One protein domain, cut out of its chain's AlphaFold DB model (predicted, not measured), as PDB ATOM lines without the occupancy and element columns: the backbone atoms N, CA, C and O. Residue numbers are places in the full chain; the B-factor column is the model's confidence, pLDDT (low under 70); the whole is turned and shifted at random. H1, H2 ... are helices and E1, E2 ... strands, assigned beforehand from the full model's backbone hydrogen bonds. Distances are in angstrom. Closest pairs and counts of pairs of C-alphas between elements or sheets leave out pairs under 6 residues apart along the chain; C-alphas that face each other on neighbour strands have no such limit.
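This is residues 54 to 104 of the 148 residues of the protein "Esterase YbfF" of Variovorax paradoxus (UniProt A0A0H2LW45). A small two-stranded hairpin, E1 and E2, lies at one end of three short helices, H1, H2 and H3, whose centres make a triangle. The 51 printed residues, mostly helix by class, run H1, H2, H3, E1, E2; the sheet E1 - E2 is antiparallel. The whole is compact, with a radius of gyration of the C-alphas of 10.3 A, yet elongated, spanning 31 by 16 by 16 A.

In the hairpin of E1, residues 96 to 98, and E2, residues 101 to 103, N 96 and O 103 are 2.8 A apart, within hydrogen-bond range. H2, residues 71 to 80, and H3, residues 88 to 94, touch at a steep tilt of 51 degrees, opposite ways; their closest C-alphas, Ala 79 and Val 88, are 6.1 A apart. H1, residues 54 to 62, is close to H2 but not clearly touching, with the closest C-alphas, Ala 59 and Leu 78, 6.5 A apart. H1 and E1 are apart. Every O i to N i+4 pair is within hydrogen-bond range in H1 and H2, and 2 of 3 in H3.

E1 measures 6.3 A, E2 6.5 A, H2 14.3 A, H3 10.5 A and H1 12.2 A from first to last C-alpha. H1 begins at C-alpha 54 (189.620, 323.591, 191.472); E2 ends at C-alpha 103 (170.228, 321.762, 195.087).

The two C-alphas farthest apart, Glu 85 and Asn 99, are 31.7 A apart. The printed part has no cut and no long link. The pLDDT is under 70 at residues 65 to 69 and 97 to 104.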
ATOM      1  N   SER A  54     190.009 322.283 190.933       79.62
ATOM      2  CA  SER A  54     189.620 323.591 191.472       79.62
ATOM      3  C   SER A  54     188.712 324.381 190.538       79.62
ATOM      4  O   SER A  54     187.750 324.982 191.017       79.62
ATOM      5  N   SER A  55     188.955 324.337 189.226       82.88
ATOM      6  CA  SER A  55     188.105 324.975 188.216       82.88
ATOM      7  C   SER A  55     186.681 324.419 188.257       82.88
ATOM      8  O   SER A  55     185.727 325.191 188.323       82.88
ATOM      9  N   TYR A  56     186.529 323.094 188.344       85.94
ATOM     10  CA  TYR A  56     185.226 322.436 188.480       85.94
ATOM     11  C   TYR A  56     184.520 322.835 189.774       85.94
ATOM     12  O   TYR A  56     183.348 323.201 189.755       85.94
ATOM     13  N   VAL A  57     185.232 322.819 190.905       80.69
ATOM     14  CA  VAL A  57     184.662 323.213 192.202       80.69
ATOM     15  C   VAL A  57     184.254 324.687 192.201       80.69
ATOM     16  O   VAL A  57     183.200 325.022 192.738       80.69
ATOM     17  N   SER A  58     185.066 325.561 191.603       82.62
ATOM     18  CA  SER A  58     184.776 326.990 191.473       82.62
ATOM     19  C   SER A  58     183.524 327.223 190.629       82.62
ATOM     20  O   SER A  58     182.581 327.853 191.102       82.62
ATOM     21  N   ALA A  59     183.462 326.612 189.442       85.38
ATOM     22  CA  ALA A  59     182.308 326.692 188.553       85.38
ATOM     23  C   ALA A  59     181.026 326.192 189.234       85.38
ATOM     24  O   ALA A  59     179.989 326.844 189.199       85.38
ATOM     25  N   MET A  60     181.099 325.065 189.945       82.44
ATOM     26  CA  MET A  60     179.951 324.515 190.669       82.44
ATOM     27  C   MET A  60     179.503 325.384 191.855       82.44
ATOM     28  O   MET A  60     178.340 325.311 192.246       82.44
ATOM     29  N   ARG A  61     180.400 326.194 192.436       80.81
ATOM     30  CA  ARG A  61     180.085 327.171 193.495       80.81
ATOM     31  C   ARG A  61     179.474 328.456 192.968       80.81
ATOM     32  O   ARG A  61     178.684 329.057 193.687       80.81
ATOM     33  N   SER A  62     179.857 328.883 191.769       82.19
ATOM     34  CA  SER A  62     179.325 330.100 191.155       82.19
ATOM     35  C   SER A  62     177.931 329.914 190.562       82.19
ATOM     36  O   SER A  62     177.295 330.901 190.207       82.19
ATOM     37  N   LEU A  63     177.452 328.673 190.434       81.19
ATOM     38  CA  LEU A  63     176.100 328.421 189.960       81.19
ATOM     39  C   LEU A  63     175.070 328.935 190.976       81.19
ATOM     40  O   LEU A  63     174.962 328.424 192.094       81.19
ATOM     41  N   ASP A  64     174.263 329.899 190.549       72.81
ATOM     42  CA  ASP A  64     173.104 330.352 191.302       72.81
ATOM     43  C   ASP A  64     171.950 329.346 191.155       72.81
ATOM     44  O   ASP A  64     171.175 329.347 190.200       72.81
ATOM     45  N   MET A  65     171.860 328.439 192.127       69.62
ATOM     46  CA  MET A  65     170.812 327.417 192.186       69.62
ATOM     47  C   MET A  65     169.419 327.998 192.478       69.62
ATOM     48  O   MET A  65     168.434 327.284 192.309       69.62
ATOM     49  N   ALA A  66     169.324 329.246 192.954       66.88
ATOM     50  CA  ALA A  66     168.046 329.871 193.286       66.88
ATOM     51  C   ALA A  66     167.356 330.474 192.054       66.88
ATOM     52  O   ALA A  66     166.129 330.529 192.020       66.88
ATOM     53  N   SER A  67     168.127 330.892 191.045       65.44
ATOM     54  CA  SER A  67     167.609 331.446 189.788       65.44
ATOM     55  C   SER A  67     167.500 330.429 188.651       65.44
ATOM     56  O   SER A  67     166.790 330.683 187.681       65.44
ATOM     57  N   ALA A  68     168.160 329.272 188.754       63.53
ATOM     58  CA  ALA A  68     168.123 328.260 187.706       63.53
ATOM     59  C   ALA A  68     166.769 327.529 187.646       63.53
ATOM     60  O   ALA A  68     166.415 326.745 188.531       63.53
ATOM     61  N   THR A  69     166.038 327.733 186.551       63.91
ATOM     62  CA  THR A  69     164.689 327.189 186.326       63.91
ATOM     63  C   THR A  69     164.694 325.752 185.809       63.91
ATOM     64  O   THR A  69     163.698 325.037 185.943       63.91
ATOM     65  N   SER A  70     165.809 325.281 185.237       79.88
ATOM     66  CA  SER A  70     165.892 323.925 184.693       79.88
ATOM     67  C   SER A  70     167.279 323.283 184.785       79.88
ATOM     68  O   SER A  70     168.324 323.930 184.766       79.88
ATOM     69  N   ARG A  71     167.307 321.942 184.801       83.00
ATOM     70  CA  ARG A  71     168.556 321.160 184.716       83.00
ATOM     71  C   ARG A  71     169.334 321.456 183.426       83.00
ATOM     72  O   ARG A  71     170.551 321.299 183.411       83.00
ATOM     73  N   ARG A  72     168.637 321.867 182.359       86.56
ATOM     74  CA  ARG A  72     169.253 322.240 181.082       86.56
ATOM     75  C   ARG A  72     170.036 323.545 181.213       86.56
ATOM     76  O   ARG A  72     171.193 323.566 180.817       86.56
ATOM     77  N   GLU A  73     169.444 324.563 181.834       85.81
ATOM     78  CA  GLU A  73     170.112 325.845 182.101       85.81
ATOM     79  C   GLU A  73     171.348 325.665 182.981       85.81
ATOM     80  O   GLU A  73     172.406 326.198 182.667       85.81
ATOM     81  N   ILE A  74     171.260 324.843 184.034       86.50
ATOM     82  CA  ILE A  74     172.417 324.558 184.900       86.50
ATOM     83  C   ILE A  74     173.553 323.908 184.101       86.50
ATOM     84  O   ILE A  74     174.718 324.262 184.274       86.50
ATOM     85  N   ARG A  75     173.222 322.969 183.207       89.81
ATOM     86  CA  ARG A  75     174.207 322.308 182.342       89.81
ATOM     87  C   ARG A  75     174.866 323.301 181.386       89.81
ATOM     88  O   ARG A  75     176.075 323.236 181.204       89.81
ATOM     89  N   GLU A  76     174.086 324.190 180.775       90.00
ATOM     90  CA  GLU A  76     174.579 325.216 179.846       90.00
ATOM     91  C   GLU A  76     175.475 326.232 180.560       90.00
ATOM     92  O   GLU A  76     176.572 326.512 180.082       90.00
ATOM     93  N   ALA A  77     175.072 326.699 181.744       88.25
ATOM     94  CA  ALA A  77     175.886 327.575 182.580       88.25
ATOM     95  C   ALA A  77     177.208 326.906 182.989       88.25
ATOM     96  O   ALA A  77     178.273 327.517 182.897       88.25
ATOM     97  N   LEU A  78     177.162 325.628 183.385       88.56
ATOM     98  CA  LEU A  78     178.356 324.875 183.760       88.56
ATOM     99  C   LEU A  78     179.285 324.655 182.556       88.56
ATOM    100  O   LEU A  78     180.483 324.901 182.668       88.56
ATOM    101  N   ALA A  79     178.738 324.267 181.403       91.00
ATOM    102  CA  ALA A  79     179.502 324.082 180.170       91.00
ATOM    103  C   ALA A  79     180.147 325.385 179.674       91.00
ATOM    104  O   ALA A  79     181.287 325.359 179.230       91.00
ATOM    105  N   GLY A  80     179.461 326.525 179.799       91.12
ATOM    106  CA  GLY A  80     180.010 327.833 179.429       91.12
ATOM    107  C   GLY A  80     181.128 328.333 180.353       91.12
ATOM    108  O   GLY A  80     181.883 329.221 179.972       91.12
ATOM    109  N   SER A  81     181.247 327.768 181.558       89.00
ATOM    110  CA  SER A  81     182.254 328.154 182.560       89.00
ATOM    111  C   SER A  81     183.498 327.258 182.592       89.00
ATOM    112  O   SER A  81     184.423 327.525 183.359       89.00
ATOM    113  N   LEU A  82     183.524 326.185 181.795       89.94
ATOM    114  CA  LEU A  82     184.561 325.151 181.820       89.94
ATOM    115  C   LEU A  82     185.176 324.929 180.429       89.94
ATOM    116  O   LEU A  82     184.663 325.419 179.427       89.94
ATOM    117  N   SER A  83     186.298 324.199 180.364       89.00
ATOM    118  CA  SER A  83     186.908 323.826 179.080       89.00
ATOM    119  C   SER A  83     186.022 322.856 178.296       89.00
ATOM    120  O   SER A  83     185.145 322.193 178.854       89.00
ATOM    121  N   ALA A  84     186.284 322.732 176.993       88.31
ATOM    122  CA  ALA A  84     185.531 321.836 176.121       88.31
ATOM    123  C   ALA A  84     185.663 320.352 176.516       88.31
ATOM    124  O   ALA A  84     184.729 319.586 176.290       88.31
ATOM    125  N   GLU A  85     186.781 319.938 177.131       87.69
ATOM    126  CA  GLU A  85     186.960 318.561 177.618       87.69
ATOM    127  C   GLU A  85     186.361 318.311 179.010       87.69
ATOM    128  O   GLU A  85     186.453 317.198 179.534       87.69
ATOM    129  N   ALA A  86     185.769 319.326 179.647       88.12
ATOM    130  CA  ALA A  86     185.261 319.178 180.999       88.12
ATOM    131  C   ALA A  86     184.117 318.149 181.058       88.12
ATOM    132  O   ALA A  86     183.191 318.185 180.241       88.12
ATOM    133  N   PRO A  87     184.102 317.259 182.066       90.56
ATOM    134  CA  PRO A  87     183.098 316.209 182.178       90.56
ATOM    135  C   PRO A  87     181.798 316.762 182.792       90.56
ATOM    136  O   PRO A  87     181.379 316.357 183.877       90.56
ATOM    137  N   VAL A  88     181.152 317.712 182.109       90.44
ATOM    138  CA  VAL A  88     179.974 318.456 182.596       90.44
ATOM    139  C   VAL A  88     178.875 317.510 183.073       90.44
ATOM    140  O   VAL A  88     178.360 317.673 184.177       90.44
ATOM    141  N   ASP A  89     178.556 316.469 182.305       88.38
ATOM    142  CA  ASP A  89     177.495 315.523 182.664       88.38
ATOM    143  C   ASP A  89     177.817 314.713 183.926       88.38
ATOM    144  O   ASP A  89     176.918 314.402 184.710       88.38
ATOM    145  N   PHE A  90     179.098 314.423 184.174       87.19
ATOM    146  CA  PHE A  90     179.536 313.808 185.424       87.19
ATOM    147  C   PHE A  90     179.355 314.773 186.601       87.19
ATOM    148  O   PHE A  90     178.799 314.398 187.634       87.19
ATOM    149  N   LEU A  91     179.741 316.043 186.439       86.88
ATOM    150  CA  LEU A  91     179.533 317.067 187.468       86.88
ATOM    151  C   LEU A  91     178.038 317.240 187.787       86.88
ATOM    152  O   LEU A  91     177.665 317.296 188.962       86.88
ATOM    153  N   MET A  92     177.178 317.202 186.764       86.69
ATOM    154  CA  MET A  92     175.715 317.269 186.876       86.69
ATOM    155  C   MET A  92     175.090 316.116 187.682       86.69
ATOM    156  O   MET A  92     173.933 316.238 188.095       86.69
ATOM    157  N   GLN A  93     175.800 315.008 187.934       84.69
ATOM    158  CA  GLN A  93     175.322 313.927 188.812       84.69
ATOM    159  C   GLN A  93     175.305 314.332 190.292       84.69
ATOM    160  O   GLN A  93     174.568 313.748 191.083       84.69
ATOM    161  N   ASN A  94     176.075 315.355 190.671       80.00
ATOM    162  CA  ASN A  94     176.106 315.853 192.046       80.00
ATOM    163  C   ASN A  94     174.857 316.674 192.415       80.00
ATOM    164  O   ASN A  94     174.612 316.904 193.600       80.00
ATOM    165  N   LEU A  95     174.048 317.081 191.429       78.50
ATOM    166  CA  LEU A  95     172.792 317.797 191.650       78.50
ATOM    167  C   LEU A  95     171.737 316.870 192.259       78.50
ATOM    168  O   LEU A  95     171.363 315.850 191.676       78.50
ATOM    169  N   ARG A  96     171.193 317.263 193.410       71.62
ATOM    170  CA  ARG A  96     170.066 316.593 194.064       71.62
ATOM    171  C   ARG A  96     168.792 317.400 193.874       71.62
ATOM    172  O   ARG A  96     168.792 318.613 194.059       71.62
ATOM    173  N   ARG A  97     167.677 316.733 193.580       64.56
ATOM    174  CA  ARG A  97     166.359 317.374 193.671       64.56
ATOM    175  C   ARG A  97     165.957 317.484 195.139       64.56
ATOM    176  O   ARG A  97     165.963 316.481 195.848       64.56
ATOM    177  N   GLN A  98     165.617 318.689 195.576       58.19
ATOM    178  CA  GLN A  98     164.898 318.928 196.822       58.19
ATOM    179  C   GLN A  98     163.613 319.670 196.445       58.19
ATOM    180  O   GLN A  98     163.644 320.848 196.101       58.19
ATOM    181  N   ASN A  99     162.480 318.962 196.471       57.62
ATOM    182  CA  ASN A  99     161.183 319.464 195.999       57.62
ATOM    183  C   ASN A  99     161.234 319.895 194.514       57.62
ATOM    184  O   ASN A  99     161.883 319.228 193.705       57.62
ATOM    185  N   ALA A 100     160.551 320.985 194.147       58.09
ATOM    186  CA  ALA A 100     160.557 321.549 192.793       58.09
ATOM    187  C   ALA A 100     161.923 322.129 192.361       58.09
ATOM    188  O   ALA A 100     162.099 322.431 191.183       58.09
ATOM    189  N   ASN A 101     162.900 322.233 193.274       58.41
ATOM    190  CA  ASN A 101     164.174 322.904 193.027       58.41
ATOM    191  C   ASN A 101     165.353 321.914 193.008       58.41
ATOM    192  O   ASN A 101     165.370 320.886 193.696       58.41
ATOM    193  N   ALA A 102     166.373 322.228 192.212       63.81
ATOM    194  CA  ALA A 102     167.652 321.527 192.251       63.81
ATOM    195  C   ALA A 102     168.562 322.163 193.311       63.81
ATOM    196  O   ALA A 102     168.596 323.376 193.479       63.81
ATOM    197  N   SER A 103     169.304 321.336 194.039       65.62
ATOM    198  CA  SER A 103     170.228 321.762 195.087       65.62
ATOM    199  C   SER A 103     171.521 320.961 195.001       65.62
ATOM    200  O   SER A 103     171.525 319.775 194.661       65.62
ATOM    201  N   MET A 104     172.631 321.594 195.358       65.06
ATOM    202  CA  MET A 104     173.899 320.905 195.561       65.06
ATOM    203  C   MET A 104     174.046 320.528 197.040       65.06
ATOM    204  O   MET A 104     173.696 321.331 197.909       65.06
TER     205      MET A 104